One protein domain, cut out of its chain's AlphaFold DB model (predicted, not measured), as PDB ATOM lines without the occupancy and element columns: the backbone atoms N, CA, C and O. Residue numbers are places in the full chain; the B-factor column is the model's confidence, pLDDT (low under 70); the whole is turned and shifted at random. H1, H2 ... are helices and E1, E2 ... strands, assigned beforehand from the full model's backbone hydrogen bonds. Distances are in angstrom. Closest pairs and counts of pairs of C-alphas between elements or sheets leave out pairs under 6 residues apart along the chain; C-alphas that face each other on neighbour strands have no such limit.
ATOM      1  N   VAL A  49     175.210 159.986 146.639       44.81
ATOM      2  CA  VAL A  49     175.115 158.811 147.533       44.81
ATOM      3  C   VAL A  49     173.671 158.510 147.932       44.81
ATOM      4  O   VAL A  49     173.250 157.360 147.861       44.81
ATOM      5  N   GLU A  50     172.885 159.524 148.298       52.31
ATOM      6  CA  GLU A  50     171.466 159.322 148.624       52.31
ATOM      7  C   GLU A  50     170.636 159.046 147.372       52.31
ATOM      8  O   GLU A  50     169.736 158.212 147.413       52.31
ATOM      9  N   LEU A  51     171.009 159.650 146.240       57.34
ATOM     10  CA  LEU A  51     170.444 159.330 144.933       57.34
ATOM     11  C   LEU A  51     170.719 157.865 144.557       57.34
ATOM     12  O   LEU A  51     169.797 157.148 144.202       57.34
ATOM     13  N   ALA A  52     171.951 157.377 144.727       54.59
ATOM     14  CA  ALA A  52     172.290 155.984 144.439       54.59
ATOM     15  C   ALA A  52     171.575 154.991 145.371       54.59
ATOM     16  O   ALA A  52     171.126 153.942 144.915       54.59
ATOM     17  N   LEU A  53     171.427 155.307 146.664       58.78
ATOM     18  CA  LEU A  53     170.636 154.490 147.595       58.78
ATOM     19  C   LEU A  53     169.153 154.484 147.213       58.78
ATOM     20  O   LEU A  53     168.479 153.458 147.318       58.78
ATOM     21  N   PHE A  54     168.655 155.616 146.724       62.09
ATOM     22  CA  PHE A  54     167.308 155.730 146.199       62.09
ATOM     23  C   PHE A  54     167.128 154.897 144.921       62.09
ATOM     24  O   PHE A  54     166.196 154.103 144.846       62.09
ATOM     25  N   GLU A  55     168.056 154.968 143.964       63.78
ATOM     26  CA  GLU A  55     168.080 154.106 142.772       63.78
ATOM     27  C   GLU A  55     168.175 152.620 143.134       63.78
ATOM     28  O   GLU A  55     167.515 151.790 142.509       63.78
ATOM     29  N   GLN A  56     168.926 152.271 144.182       63.69
ATOM     30  CA  GLN A  56     168.980 150.906 144.710       63.69
ATOM     31  C   GLN A  56     167.650 150.468 145.326       63.69
ATOM     32  O   GLN A  56     167.227 149.339 145.090       63.69
ATOM     33  N   SER A  57     166.962 151.344 146.063       60.69
ATOM     34  CA  SER A  57     165.623 151.048 146.588       60.69
ATOM     35  C   SER A  57     164.573 150.960 145.481       60.69
ATOM     36  O   SER A  57     163.594 150.230 145.616       60.69
ATOM     37  N   LEU A  58     164.768 151.693 144.385       62.50
ATOM     38  CA  LEU A  58     163.966 151.560 143.180       62.50
ATOM     39  C   LEU A  58     164.301 150.274 142.420       62.50
ATOM     40  O   LEU A  58     163.455 149.802 141.663       62.50
ATOM     41  N   GLY A  59     165.500 149.716 142.598       56.31
ATOM     42  CA  GLY A  59     166.001 148.507 141.951       56.31
ATOM     43  C   GLY A  59     165.055 147.313 142.084       56.31
ATOM     44  O   GLY A  59     164.438 147.072 143.118       56.31
ATOM     45  N   ASN A  60     164.906 146.569 140.988       54.00
ATOM     46  CA  ASN A  60     164.014 145.420 140.919       54.00
ATOM     47  C   ASN A  60     164.581 144.271 141.770       54.00
ATOM     48  O   ASN A  60     165.602 143.692 141.401       54.00
ATOM     49  N   ILE A  61     163.924 143.926 142.882       52.56
ATOM     50  CA  ILE A  61     164.198 142.665 143.577       52.56
ATOM     51  C   ILE A  61     163.711 141.554 142.647       52.56
ATOM     52  O   ILE A  61     162.520 141.443 142.359       52.56
ATOM     53  N   GLU A  62     164.680 140.816 142.119       47.50
ATOM     54  CA  GLU A  62     164.584 139.628 141.273       47.50
ATOM     55  C   GLU A  62     163.177 138.995 141.200       47.50
ATOM     56  O   GLU A  62     162.707 138.341 142.128       47.50
ATOM     57  N   GLY A  63     162.517 139.148 140.046       47.31
ATOM     58  CA  GLY A  63     161.459 138.226 139.612       47.31
ATOM     59  C   GLY A  63     160.004 138.687 139.731       47.31
ATOM     60  O   GLY A  63     159.146 138.024 139.151       47.31
ATOM     61  N   LEU A  64     159.694 139.821 140.371       49.16
ATOM     62  CA  LEU A  64     158.331 140.377 140.370       49.16
ATOM     63  C   LEU A  64     158.332 141.788 139.776       49.16
ATOM     64  O   LEU A  64     158.822 142.727 140.393       49.16
ATOM     65  N   HIS A  65     157.769 141.948 138.578       55.41
ATOM     66  CA  HIS A  65     157.641 143.242 137.905       55.41
ATOM     67  C   HIS A  65     156.629 144.130 138.657       55.41
ATOM     68  O   HIS A  65     155.476 144.258 138.241       55.41
ATOM     69  N   ARG A  66     157.031 144.705 139.801       63.66
ATOM     70  CA  ARG A  66     156.177 145.616 140.573       63.66
ATOM     71  C   ARG A  66     155.775 146.810 139.698       63.66
ATOM     72  O   ARG A  66     156.626 147.345 138.978       63.66
ATOM     73  N   PRO A  67     154.505 147.247 139.765       71.50
ATOM     74  CA  PRO A  67     154.067 148.495 139.158       71.50
ATOM     75  C   PRO A  67     154.986 149.657 139.547       71.50
ATOM     76  O   PRO A  67     155.472 149.738 140.674       71.50
ATOM     77  N   PHE A  68     155.209 150.581 138.611       73.31
ATOM     78  CA  PHE A  68     156.006 151.787 138.855       73.31
ATOM     79  C   PHE A  68     155.512 152.573 140.074       73.31
ATOM     80  O   PHE A  68     156.325 152.978 140.897       73.31
ATOM     81  N   CYS A  69     154.192 152.720 140.221       73.38
ATOM     82  CA  CYS A  69     153.572 153.405 141.357       73.38
ATOM     83  C   CYS A  69     154.005 152.801 142.691       73.38
ATOM     84  O   CYS A  69     154.384 153.539 143.589       73.38
ATOM     85  N   ASP A  70     154.009 151.472 142.796       76.94
ATOM     86  CA  ASP A  70     154.355 150.772 144.033       76.94
ATOM     87  C   ASP A  70     155.833 150.970 144.380       76.94
ATOM     88  O   ASP A  70     156.179 151.121 145.547       76.94
ATOM     89  N   ARG A  71     156.714 151.005 143.369       76.06
ATOM     90  CA  ARG A  71     158.153 151.272 143.555       76.06
ATOM     91  C   ARG A  71     158.394 152.708 144.011       76.06
ATOM     92  O   ARG A  71     159.189 152.938 144.914       76.06
ATOM     93  N   VAL A  72     157.700 153.663 143.398       77.25
ATOM     94  CA  VAL A  72     157.774 155.084 143.761       77.25
ATOM     95  C   VAL A  72     157.210 155.314 145.164       77.25
ATOM     96  O   VAL A  72     157.824 156.036 145.940       77.25
ATOM     97  N   ALA A  73     156.082 154.688 145.508       75.25
ATOM     98  CA  ALA A  73     155.452 154.805 146.820       75.25
ATOM     99  C   ALA A  73     156.320 154.195 147.929       75.25
ATOM    100  O   ALA A  73     156.551 154.847 148.941       75.25
ATOM    101  N   ASP A  74     156.868 152.998 147.708       76.56
ATOM    102  CA  ASP A  74     157.807 152.349 148.632       76.56
ATOM    103  C   ASP A  74     159.064 153.207 148.840       76.56
ATOM    104  O   ASP A  74     159.526 153.393 149.964       76.56
ATOM    105  N   ALA A  75     159.589 153.798 147.765       72.00
ATOM    106  CA  ALA A  75     160.729 154.693 147.855       72.00
ATOM    107  C   ALA A  75     160.378 156.002 148.588       72.00
ATOM    108  O   ALA A  75     161.181 156.473 149.391       72.00
ATOM    109  N   ALA A  76     159.182 156.561 148.374       75.44
ATOM    110  CA  ALA A  76     158.679 157.724 149.104       75.44
ATOM    111  C   ALA A  76     158.571 157.428 150.604       75.44
ATOM    112  O   ALA A  76     159.144 158.154 151.410       75.44
ATOM    113  N   GLU A  77     157.940 156.315 150.973       75.56
ATOM    114  CA  GLU A  77     157.778 155.889 152.363       75.56
ATOM    115  C   GLU A  77     159.135 155.687 153.053       75.56
ATOM    116  O   GLU A  77     159.382 156.246 154.122       75.56
ATOM    117  N   LYS A  78     160.070 154.990 152.395       71.81
ATOM    118  CA  LYS A  78     161.436 154.767 152.904       71.81
ATOM    119  C   LYS A  78     162.248 156.043 153.080       71.81
ATOM    120  O   LYS A  78     163.150 156.082 153.912       71.81
ATOM    121  N   THR A  79     161.955 157.069 152.289       68.81
ATOM    122  CA  THR A  79     162.662 158.354 152.334       68.81
ATOM    123  C   THR A  79     161.876 159.446 153.056       68.81
ATOM    124  O   THR A  79     162.282 160.605 153.025       68.81
ATOM    125  N   ALA A  80     160.770 159.093 153.725       70.69
ATOM    126  CA  ALA A  80     159.848 160.037 154.361       70.69
ATOM    127  C   ALA A  80     159.356 161.154 153.410       70.69
ATOM    128  O   ALA A  80     159.065 162.274 153.833       70.69
ATOM    129  N   GLY A  81     159.288 160.852 152.114       71.81
ATOM    130  CA  GLY A  81     158.731 161.704 151.073       71.81
ATOM    131  C   GLY A  81     157.282 161.344 150.751       71.81
ATOM    132  O   GLY A  81     156.765 160.308 151.162       71.81
ATOM    133  N   SER A  82     156.622 162.202 149.977       76.31
ATOM    134  CA  SER A  82     155.274 161.957 149.457       76.31
ATOM    135  C   SER A  82     155.256 162.069 147.940       76.31
ATOM    136  O   SER A  82     155.873 162.975 147.378       76.31
ATOM    137  N   VAL A  83     154.547 161.164 147.270       81.44
ATOM    138  CA  VAL A  83     154.379 161.213 145.814       81.44
ATOM    139  C   VAL A  83     153.495 162.408 145.458       81.44
ATOM    140  O   VAL A  83     152.366 162.508 145.926       81.44
ATOM    141  N   LEU A  84     154.024 163.325 144.647       80.38
ATOM    142  CA  LEU A  84     153.336 164.550 144.234       80.38
ATOM    143  C   LEU A  84     152.506 164.360 142.965       80.38
ATOM    144  O   LEU A  84     151.442 164.951 142.848       80.38
ATOM    145  N   PHE A  85     153.020 163.591 142.004       81.19
ATOM    146  CA  PHE A  85     152.320 163.256 140.765       81.19
ATOM    147  C   PHE A  85     152.918 161.998 140.135       81.19
ATOM    148  O   PHE A  85     154.074 161.651 140.394       81.19
ATOM    149  N   ASP A  86     152.146 161.360 139.255       84.12
ATOM    150  CA  ASP A  86     152.564 160.231 138.422       84.12
ATOM    151  C   ASP A  86     151.919 160.335 137.032       84.12
ATOM    152  O   ASP A  86     150.721 160.106 136.842       84.12
ATOM    153  N   VAL A  87     152.733 160.678 136.036       82.81
ATOM    154  CA  VAL A  87     152.307 160.943 134.662       82.81
ATOM    155  C   VAL A  87     152.981 159.992 133.677       82.81
ATOM    156  O   VAL A  87     154.141 159.598 133.818       82.81
ATOM    157  N   ARG A  88     152.237 159.607 132.639       82.50
ATOM    158  CA  ARG A  88     152.808 158.902 131.486       82.50
ATOM    159  C   ARG A  88     153.441 159.928 130.560       82.50
ATOM    160  O   ARG A  88     152.854 160.978 130.321       82.50
ATOM    161  N   VAL A  89     154.641 159.624 130.081       80.69
ATOM    162  CA  VAL A  89     155.356 160.490 129.144       80.69
ATOM    163  C   VAL A  89     155.202 159.878 127.763       80.69
ATOM    164  O   VAL A  89     155.977 159.010 127.363       80.69
ATOM    165  N   ASP A  90     154.172 160.323 127.052       70.88
ATOM    166  CA  ASP A  90     153.942 159.950 125.662       70.88
ATOM    167  C   ASP A  90     154.595 161.007 124.763       70.88
ATOM    168  O   ASP A  90     154.211 162.173 124.772       70.88
ATOM    169  N   GLY A  91     155.633 160.616 124.019       69.25
ATOM    170  CA  GLY A  91     156.406 161.524 123.157       69.25
ATOM    171  C   GLY A  91     157.921 161.438 123.341       69.25
ATOM    172  O   GLY A  91     158.661 161.954 122.507       69.25
ATOM    173  N   ASP A  92     158.392 160.741 124.377       76.06
ATOM    174  CA  ASP A  92     159.816 160.483 124.588       76.06
ATOM    175  C   ASP A  92     160.222 159.083 124.095       76.06
ATOM    176  O   ASP A  92     159.468 158.108 124.205       76.06
ATOM    177  N   ILE A  93     161.419 158.963 123.513       75.38
ATOM    178  CA  ILE A  93     161.942 157.675 123.029       75.38
ATOM    179  C   ILE A  93     162.480 156.801 124.164       75.38
ATOM    180  O   ILE A  93     162.391 155.579 124.060       75.38
ATOM    181  N   CYS A  94     162.948 157.409 125.253       76.75
ATOM    182  CA  CYS A  94     163.669 156.739 126.328       76.75
ATOM    183  C   CYS A  94     162.808 156.588 127.580       76.75
ATOM    184  O   CYS A  94     162.843 155.536 128.207       76.75
ATOM    185  N   VAL A  95     161.995 157.590 127.915       82.12
ATOM    186  CA  VAL A  95     161.123 157.605 129.097       82.12
ATOM    187  C   VAL A  95     159.698 157.199 128.723       82.12
ATOM    188  O   VAL A  95     159.175 157.607 127.694       82.12
ATOM    189  N   GLN A  96     159.065 156.384 129.565       82.75
ATOM    190  CA  GLN A  96     157.642 156.025 129.460       82.75
ATOM    191  C   GLN A  96     156.796 156.592 130.603       82.75
ATOM    192  O   GLN A  96     155.579 156.744 130.473       82.75
ATOM    193  N   ARG A  97     157.413 156.886 131.751       83.62
ATOM    194  CA  ARG A  97     156.692 157.358 132.934       83.62
ATOM    195  C   ARG A  97     157.543 158.268 133.790       83.62
ATOM    196  O   ARG A  97     158.759 158.114 133.820       83.62
ATOM    197  N   MET A  98     156.895 159.188 134.484       85.69
ATOM    198  CA  MET A  98     157.541 160.142 135.366       85.69
ATOM    199  C   MET A  98     156.695 160.338 136.618       85.69
ATOM    200  O   MET A  98     155.490 160.538 136.525       85.69
ATOM    201  N   ALA A  99     157.340 160.332 137.774       85.00
ATOM    202  CA  ALA A  99     156.750 160.721 139.041       85.00
ATOM    203  C   ALA A  99     157.650 161.719 139.762       85.00
ATOM    204  O   ALA A  99     158.847 161.801 139.488       85.00
ATOM    205  N   ALA A 100     157.077 162.450 140.707       84.12
ATOM    206  CA  ALA A 100     157.836 163.285 141.624       84.12
ATOM    207  C   ALA A 100     157.559 162.890 143.069       84.12
ATOM    208  O   ALA A 100     156.419 162.599 143.424       84.12
ATOM    209  N   ILE A 101     158.593 162.932 143.904       81.81
ATOM    210  CA  ILE A 101     158.502 162.786 145.353       81.81
ATOM    211  C   ILE A 101     158.915 164.102 145.997       81.81
ATOM    212  O   ILE A 101     160.021 164.595 145.782       81.81
ATOM    213  N   GLY A 102     158.016 164.674 146.787       80.25
ATOM    214  CA  GLY A 102     158.257 165.863 147.585       80.25
ATOM    215  C   GLY A 102     158.747 165.496 148.980       80.25
ATOM    216  O   GLY A 102     158.123 164.692 149.669       80.25
ATOM    217  N   TYR A 103     159.820 166.148 149.416       75.75
ATOM    218  CA  TYR A 103     160.437 165.993 150.736       75.75
ATOM    219  C   TYR A 103     160.166 167.207 151.636       75.75
ATOM    220  O   TYR A 103     161.051 167.704 152.338       75.75
ATOM    221  N   GLY A 104     158.944 167.748 151.574       69.12
ATOM    222  CA  GLY A 104     158.568 168.973 152.281       69.12
ATOM    223  C   GLY A 104     159.467 170.155 151.899       69.12
ATOM    224  O   GLY A 104     159.604 170.483 150.723       69.12
ATOM    225  N   VAL A 105     160.106 170.781 152.892       60.69
ATOM    226  CA  VAL A 105     161.026 171.923 152.697       60.69
ATOM    227  C   VAL A 105     162.386 171.533 152.103       60.69
ATOM    228  O   VAL A 105     163.174 172.405 151.750       60.69
ATOM    229  N   THR A 106     162.672 170.233 152.006       63.22
ATOM    230  CA  THR A 106     163.987 169.697 151.623       63.22
ATOM    231  C   THR A 106     164.190 169.677 150.108       63.22
ATOM    232  O   THR A 106     165.324 169.684 149.637       63.22
ATOM    233  N   GLY A 107     163.100 169.688 149.338       72.56
ATOM    234  CA  GLY A 107     163.128 169.698 147.879       72.56
ATOM    235  C   GLY A 107     162.236 168.627 147.263       72.56
ATOM    236  O   GLY A 107     161.379 168.034 147.919       72.56
ATOM    237  N   THR A 108     162.422 168.391 145.969       79.44
ATOM    238  CA  THR A 108     161.682 167.379 145.212       79.44
ATOM    239  C   THR A 108     162.660 166.514 144.430       79.44
ATOM    240  O   THR A 108     163.614 167.035 143.857       79.44
ATOM    241  N   ALA A 109     162.417 165.208 144.376       80.50
ATOM    242  CA  ALA A 109     163.080 164.302 143.447       80.50
ATOM    243  C   ALA A 109     162.122 163.902 142.322       80.50
ATOM    244  O   ALA A 109     160.963 163.578 142.574       80.50
ATOM    245  N   ILE A 110     162.602 163.905 141.082       83.50
ATOM    246  CA  ILE A 110     161.920 163.304 139.935       83.50
ATOM    247  C   ILE A 110     162.424 161.897 139.749       83.50
ATOM    248  O   ILE A 110     163.619 161.640 139.825       83.50
ATOM    249  N   ILE A 111     161.502 161.006 139.433       84.44
ATOM    250  CA  ILE A 111     161.761 159.618 139.112       84.44
ATOM    251  C   ILE A 111     161.208 159.381 137.731       84.44
ATOM    252  O   ILE A 111     160.026 159.602 137.477       84.44
ATOM    253  N   VAL A 112     162.056 158.911 136.836       84.88
ATOM    254  CA  VAL A 112     161.660 158.533 135.489       84.88
ATOM    255  C   VAL A 112     161.809 157.035 135.332       84.88
ATOM    256  O   VAL A 112     162.776 156.433 135.795       84.88
ATOM    257  N   MET A 113     160.834 156.434 134.666       83.69
ATOM    258  CA  MET A 113     160.920 155.069 134.189       83.69
ATOM    259  C   MET A 113     161.268 155.086 132.716       83.69
ATOM    260  O   MET A 113     160.495 155.573 131.886       83.69
ATOM    261  N   GLU A 114     162.419 154.518 132.397       83.19
ATOM    262  CA  GLU A 114     162.827 154.261 131.031       83.19
ATOM    263  C   GLU A 114     162.012 153.097 130.433       83.19
ATOM    264  O   GLU A 114     161.455 152.250 131.144       83.19
ATOM    265  N   LYS A 115     161.910 153.036 129.102       80.62
ATOM    266  CA  LYS A 115     161.184 151.972 128.378       80.62
ATOM    267  C   LYS A 115     161.796 150.583 128.556       80.62
ATOM    268  O   LYS A 115     161.103 149.588 128.384       80.62
ATOM    269  N   ASN A 116     163.069 150.513 128.937       74.06
ATOM    270  CA  ASN A 116     163.757 149.278 129.325       74.06
ATOM    271  C   ASN A 116     163.352 148.780 130.737       74.06
ATOM    272  O   ASN A 116     163.835 147.737 131.169       74.06
ATOM    273  N   GLY A 117     162.492 149.515 131.461       72.50
ATOM    274  CA  GLY A 117     162.059 149.200 132.828       72.50
ATOM    275  C   GLY A 117     163.004 149.695 133.932       72.50
ATOM    276  O   GLY A 117     162.700 149.522 135.121       72.50
ATOM    277  N   GLN A 118     164.122 150.328 133.563       76.50
ATOM    278  CA  GLN A 118     165.037 150.973 134.498       76.50
ATOM    279  C   GLN A 118     164.397 152.224 135.080       76.50
ATOM    280  O   GLN A 118     163.712 152.975 134.382       76.50
ATOM    281  N   LEU A 119     164.627 152.438 136.372       77.50
ATOM    282  CA  LEU A 119     164.239 153.671 137.037       77.50
ATOM    283  C   LEU A 119     165.474 154.501 137.285       77.50
ATOM    284  O   LEU A 119     166.510 153.978 137.687       77.50
ATOM    285  N   ARG A 120     165.328 155.796 137.067       77.81
ATOM    286  CA  ARG A 120     166.338 156.781 137.407       77.81
ATOM    287  C   ARG A 120     165.711 157.887 138.195       77.81
ATOM    288  O   ARG A 120     164.527 158.179 138.021       77.81
ATOM    289  N   CYS A 121     166.516 158.525 139.017       74.81
ATOM    290  CA  CYS A 121     166.061 159.656 139.792       74.81
ATOM    291  C   CYS A 121     166.993 160.847 139.626       74.81
ATOM    292  O   CYS A 121     168.170 160.707 139.314       74.81
ATOM    293  N   ALA A 122     166.428 162.031 139.803       78.50
ATOM    294  CA  ALA A 122     167.135 163.293 139.747       78.50
ATOM    295  C   ALA A 122     166.542 164.239 140.776       78.50
ATOM    296  O   ALA A 122     165.324 164.284 140.949       78.50
ATOM    297  N   SER A 123     167.377 165.034 141.432       75.62
ATOM    298  CA  SER A 123     166.886 166.141 142.239       75.62
ATOM    299  C   SER A 123     166.393 167.278 141.340       75.62
ATOM    300  O   SER A 123     166.891 167.529 140.242       75.62
ATOM    301  N   VAL A 124     165.360 167.967 141.810       72.19
ATOM    302  CA  VAL A 124     164.794 169.155 141.174       72.19
ATOM    303  C   VAL A 124     165.475 170.372 141.774       72.19
ATOM    304  O   VAL A 124     165.441 170.564 142.988       72.19
ATOM    305  N   ASN A 125     166.036 171.228 140.924       70.25
ATOM    306  CA  ASN A 125     166.507 172.551 141.330       70.25
ATOM    307  C   ASN A 125     165.402 173.612 141.112       70.25
ATOM    308  O   ASN A 125     164.405 173.345 140.431       70.25
ATOM    309  N   GLY A 126     165.562 174.817 141.663       65.81
ATOM    310  CA  GLY A 126     164.545 175.881 141.693       65.81
ATOM    311  C   GLY A 126     163.841 176.160 140.356       65.81
ATOM    312  O   GLY A 126     162.620 176.295 140.329       65.81
ATOM    313  N   ASP A 127     164.560 176.127 139.230       70.62
ATOM    314  CA  ASP A 127     163.994 176.385 137.889       70.62
ATOM    315  C   ASP A 127     163.068 175.276 137.359       70.62
ATOM    316  O   ASP A 127     162.279 175.483 136.428       70.62
ATOM    317  N   THR A 128     163.201 174.075 137.915       75.38
ATOM    318  CA  THR A 128     162.362 172.906 137.623       75.38
ATOM    319  C   THR A 128     161.256 172.719 138.660       75.38
ATOM    320  O   THR A 128     160.246 172.092 138.352       75.38
ATOM    321  N   ALA A 129     161.382 173.327 139.846       75.00
ATOM    322  CA  ALA A 129     160.393 173.237 140.921       75.00
ATOM    323  C   ALA A 129     159.038 173.848 140.535       75.00
ATOM    324  O   ALA A 129     157.996 173.337 140.934       75.00
ATOM    325  N   LEU A 130     159.042 174.892 139.701       78.31
ATOM    326  CA  LEU A 130     157.821 175.507 139.169       78.31
ATOM    327  C   LEU A 130     157.013 174.528 138.302       78.31
ATOM    328  O   LEU A 130     155.815 174.373 138.505       78.31
ATOM    329  N   LEU A 131     157.684 173.801 137.403       79.81
ATOM    330  CA  LEU A 131     157.047 172.805 136.529       79.81
ATOM    331  C   LEU A 131     156.517 171.608 137.323       79.81
ATOM    332  O   LEU A 131     155.470 171.052 137.005       79.81
ATOM    333  N   VAL A 132     157.234 171.219 138.377       80.06
ATOM    334  CA  VAL A 132     156.779 170.191 139.318       80.06
ATOM    335  C   VAL A 132     155.529 170.642 140.054       80.06
ATOM    336  O   VAL A 132     154.584 169.867 140.161       80.06
ATOM    337  N   ALA A 133     155.511 171.877 140.553       80.81
ATOM    338  CA  ALA A 133     154.353 172.427 141.240       80.81
ATOM    339  C   ALA A 133     153.140 172.520 140.303       80.81
ATOM    340  O   ALA A 133     152.032 172.201 140.724       80.81
ATOM    341  N   GLU A 134     153.341 172.882 139.033       80.88
ATOM    342  CA  GLU A 134     152.288 172.868 138.011       80.88
ATOM    343  C   GLU A 134     151.738 171.458 137.760       80.88
ATOM    344  O   GLU A 134     150.522 171.274 137.736       80.88
ATOM    345  N   LEU A 135     152.610 170.454 137.623       80.12
ATOM    346  CA  LEU A 135     152.198 169.057 137.440       80.12
ATOM    347  C   LEU A 135     151.486 168.495 138.676       80.12
ATOM    348  O   LEU A 135     150.487 167.795 138.538       80.12
ATOM    349  N   ALA A 136     151.957 168.832 139.877       80.69
ATOM    350  CA  ALA A 136     151.319 168.440 141.131       80.69
ATOM    351  C   ALA A 136     149.949 169.115 141.305       80.69
ATOM    352  O   ALA A 136     148.981 168.469 141.699       80.69
ATOM    353  N   ALA A 137     149.839 170.404 140.969       81.62
ATOM    354  CA  ALA A 137     148.569 171.123 140.986       81.62
ATOM    355  C   ALA A 137     147.587 170.542 139.961       81.62
ATOM    356  O   ALA A 137     146.407 170.389 140.266       81.62
ATOM    357  N   TRP A 138     148.073 170.166 138.775       81.81
ATOM    358  CA  TRP A 138     147.273 169.478 137.766       81.81
ATOM    359  C   TRP A 138     146.768 168.115 138.259       81.81
ATOM    360  O   TRP A 138     145.583 167.821 138.106       81.81
ATOM    361  N   ASP A 139     147.622 167.303 138.886       78.44
ATOM    362  CA  ASP A 139     147.232 165.977 139.387       78.44
ATOM    363  C   ASP A 139     146.214 166.085 140.537       78.44
ATOM    364  O   ASP A 139     145.255 165.315 140.602       78.44
ATOM    365  N   ALA A 140     146.343 167.122 141.373       78.12
ATOM    366  CA  ALA A 140     145.383 167.464 142.419       78.12
ATOM    367  C   ALA A 140     144.089 168.130 141.897       78.12
ATOM    368  O   ALA A 140     143.092 168.193 142.623       78.12
ATOM    369  N   SER A 141     144.078 168.639 140.660       74.00
ATOM    370  CA  SER A 141     142.918 169.319 140.074       74.00
ATOM    371  C   SER A 141     141.793 168.333 139.722       74.00
ATOM    372  O   SER A 141     142.043 167.173 139.389       74.00
ATOM    373  N   PRO A 142     140.521 168.779 139.712       73.88
ATOM    374  CA  PRO A 142     139.397 167.942 139.303       73.88
ATOM    375  C   PRO A 142     139.560 167.432 137.861       73.88
ATOM    376  O   PRO A 142     140.018 168.164 136.985       73.88
ATOM    377  N   LEU A 143     139.070 166.221 137.563       72.44
ATOM    378  CA  LEU A 143     139.188 165.569 136.240       72.44
ATOM    379  C   LEU A 143     138.768 166.455 135.047       72.44
ATOM    380  O   LEU A 143     139.304 166.331 133.947       72.44
ATOM    381  N   ARG A 144     137.814 167.370 135.257       70.00
ATOM    382  CA  ARG A 144     137.348 168.327 134.240       70.00
ATOM    383  C   ARG A 144     138.421 169.341 133.833       70.00
ATOM    384  O   ARG A 144     138.406 169.807 132.697       70.00
ATOM    385  N   GLU A 145     139.289 169.729 134.757       71.00
ATOM    386  CA  GLU A 145     140.426 170.614 134.499       71.00
ATOM    387  C   GLU A 145     141.611 169.824 133.959       71.00
ATOM    388  O   GLU A 145     142.239 170.270 132.999       71.00
ATOM    389  N   GLN A 146     141.826 168.605 134.467       64.75
ATOM    390  CA  GLN A 146     142.852 167.708 133.937       64.75
ATOM    391  C   GLN A 146     142.670 167.435 132.443       64.75
ATOM    392  O   GLN A 146     143.636 167.419 131.696       64.75
ATOM    393  N   ALA A 147     141.427 167.269 131.981       67.56
ATOM    394  CA  ALA A 147     141.130 167.035 130.568       67.56
ATOM    395  C   ALA A 147     141.403 168.248 129.656       67.56
ATOM    396  O   ALA A 147     141.428 168.097 128.437       67.56
ATOM    397  N   LYS A 148     141.558 169.454 130.218       70.31
ATOM    398  CA  LYS A 148     141.820 170.684 129.452       70.31
ATOM    399  C   LYS A 148     143.304 170.999 129.316       70.31
ATOM    400  O   LYS A 148     143.671 171.759 128.426       70.31
ATOM    401  N   ILE A 149     144.123 170.477 130.222       68.94
ATOM    402  CA  ILE A 149     145.546 170.780 130.326       68.94
ATOM    403  C   ILE A 149     146.295 169.496 130.001       68.94
ATOM    404  O   ILE A 149     146.110 168.500 130.692       68.94
ATOM    405  N   ASP A 150     147.116 169.516 128.953       72.06
ATOM    406  CA  ASP A 150     147.967 168.378 128.612       72.06
ATOM    407  C   ASP A 150     149.176 168.319 129.566       72.06
ATOM    408  O   ASP A 150     150.082 169.151 129.446       72.06
ATOM    409  N   PRO A 151     149.229 167.355 130.505       73.19
ATOM    410  CA  PRO A 151     150.371 167.208 131.402       73.19
ATOM    411  C   PRO A 151     151.615 166.702 130.662       73.19
ATOM    412  O   PRO A 151     152.728 166.874 131.160       73.19
ATOM    413  N   CYS A 152     151.452 166.075 129.486       74.44
ATOM    414  CA  CYS A 152     152.561 165.484 128.745       74.44
ATOM    415  C   CYS A 152     153.509 166.575 128.252       74.44
ATOM    416  O   CYS A 152     154.719 166.438 128.414       74.44
ATOM    417  N   GLY A 153     152.979 167.690 127.737       79.00
ATOM    418  CA  GLY A 153     153.780 168.852 127.351       79.00
ATOM    419  C   GLY A 153     154.664 169.373 128.491       79.00
ATOM    420  O   GLY A 153     155.878 169.501 128.322       79.00
ATOM    421  N   THR A 154     154.091 169.601 129.677       82.38
ATOM    422  CA  THR A 154     154.843 170.082 130.850       82.38
ATOM    423  C   THR A 154     155.859 169.047 131.340       82.38
ATOM    424  O   THR A 154     156.996 169.404 131.656       82.38
ATOM    425  N   ALA A 155     155.506 167.758 131.335       82.19
ATOM    426  CA  ALA A 155     156.414 166.671 131.703       82.19
ATOM    427  C   ALA A 155     157.599 166.534 130.731       82.19
ATOM    428  O   ALA A 155     158.733 166.330 131.167       82.19
ATOM    429  N   ILE A 156     157.374 166.700 129.424       83.38
ATOM    430  CA  ILE A 156     158.435 166.696 128.405       83.38
ATOM    431  C   ILE A 156     159.371 167.894 128.599       83.38
ATOM    432  O   ILE A 156     160.589 167.731 128.538       83.38
ATOM    433  N   ILE A 157     158.830 169.086 128.880       84.44
ATOM    434  CA  ILE A 157     159.642 170.280 129.165       84.44
ATOM    435  C   ILE A 157     160.489 170.065 130.425       84.44
ATOM    436  O   ILE A 157     161.686 170.360 130.420       84.44
ATOM    437  N   LEU A 158     159.897 169.513 131.489       82.69
ATOM    438  CA  LEU A 158     160.613 169.169 132.717       82.69
ATOM    439  C   LEU A 158     161.740 168.165 132.437       82.69
ATOM    440  O   LEU A 158     162.876 168.384 132.856       82.69
ATOM    441  N   LEU A 159     161.462 167.112 131.666       82.19
ATOM    442  CA  LEU A 159     162.459 166.118 131.272       82.19
ATOM    443  C   LEU A 159     163.608 166.740 130.470       82.19
ATOM    444  O   LEU A 159     164.776 166.458 130.739       82.19
ATOM    445  N   ALA A 160     163.294 167.607 129.508       83.06
ATOM    446  CA  ALA A 160     164.288 168.298 128.695       83.06
ATOM    447  C   ALA A 160     165.194 169.197 129.550       83.06
ATOM    448  O   ALA A 160     166.412 169.210 129.347       83.06
ATOM    449  N   LYS A 161     164.632 169.890 130.550       82.44
ATOM    450  CA  LYS A 161     165.417 170.668 131.517       82.44
ATOM    451  C   LYS A 161     166.336 169.774 132.348       82.44
ATOM    452  O   LYS A 161     167.520 170.073 132.447       82.44
ATOM    453  N   LEU A 162     165.838 168.658 132.879       79.88
ATOM    454  CA  LEU A 162     166.651 167.731 133.678       79.88
ATOM    455  C   LEU A 162     167.796 167.113 132.858       79.88
ATOM    456  O   LEU A 162     168.918 167.002 133.350       79.88
ATOM    457  N   ARG A 163     167.553 166.795 131.581       80.44
ATOM    458  CA  ARG A 163     168.603 166.374 130.637       80.44
ATOM    459  C   ARG A 163     169.635 167.466 130.385       80.44
ATOM    460  O   ARG A 163     170.827 167.185 130.378       80.44
ATOM    461  N   SER A 164     169.182 168.706 130.218       77.75
ATOM    462  CA  SER A 164     170.069 169.864 130.032       77.75
ATOM    463  C   SER A 164     170.941 170.118 131.265       77.75
ATOM    464  O   SER A 164     172.088 170.528 131.131       77.75
ATOM    465  N   SER A 165     170.427 169.795 132.454       71.75
ATOM    466  CA  SER A 165     171.168 169.817 133.717       71.75
ATOM    467  C   SER A 165     172.065 168.588 133.930       71.75
ATOM    468  O   SER A 165     172.639 168.447 135.003       71.75
TER     469      SER A 165
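This is residues 49 to 165 of the 171 residues of an uncharacterized protein of Mesorhizobium sangaii (UniProt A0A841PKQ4). A strongly twisted sheet of four strands is the core, sandwiched between two pairs of helices: H3 and H5 lie side by side across its strands on one face, while H1 and H2 cover the other face, H1 over the edge strand E4 and H2 over E2. The short helix H4 sits at the far end of H3, away from the sheet. The printed part has 117 residues, with five named helices and four named strands in the order H1 H2 E1 E2 E3 E4 H3 H4 H5; the sheet's order is E1 - E2 - E3 - E4, all antiparallel, and the class is mixed, helices and strands. It is compact, with a radius of gyration of the C-alphas of 13.6 A and spans of 40 by 30 by 29 A.

Begin with the sheet of E1 (residues 82 to 88), E2 (residues 95 to 102), E3 (residues 108 to 114) and E4 (residues 119 to 124), a meander, each strand the antiparallel neighbour of the one before. Each successive pair is a hairpin: look for N 84 and O 100 at 2.8 A between E1 and E2, N 99 and O 111 at 2.8 A between E2 and E3, and N 110 and O 122 at 2.8 A between E3 and E4. On one face find H3 (residues 126 to 140), at a height over the sheet of 8.9 A, and H5 (residues 151 to 164), at 9.0 A. On the local plane they run across the strands, at 85 and 86 degrees to E2. H3 and H5 touch, closest at the C-alphas of Leu 131 and Leu 158, 6.4 A apart, with a shallow tilt of 22 degrees, opposite ways. On the opposite face, H2 (residues 68 to 78) runs along the strands, at 25 degrees to E2 on the local plane, and H1 (residues 49 to 58) slantwise to them, at 38 degrees to E4 on the local plane. H1 and H2 touch at a steep tilt of 47 degrees, their closest C-alphas being those of Leu 58 and Arg 71, 5.8 A apart. H4 (residues 143 to 146) is not on the sheet; it only just touches H3, only at the corner, with 3 pairs of C-alphas within 8 A, the closest those of Trp 138 and Gln 146 at 6.1 A. In H1, H2 and H5 every O i to N i+4 pair is within hydrogen-bond range, in H3 9 of 11 are, and H4 is too short for such a pair.

Find C-alpha 49 at (175.115, 158.811, 147.533), where H1 begins; H2 is 15.4 A long. E2, the longest strand by residues, runs 20.5 A from C-alpha 95 at (161.123, 157.605, 129.097). H3 is 20.9 A long, and H5 runs 19.9 A to C-alpha 164 at (170.069, 169.864, 130.032).

The two C-alphas farthest apart are those of Val 49 and Arg 144, at 41.2 A. The printed part has no cut, and no link is long. Look at the B-factor column for the mean pLDDT of the printed part, 73.7; 27 residues are under 70, among them residues 49 to 66, which take in H1.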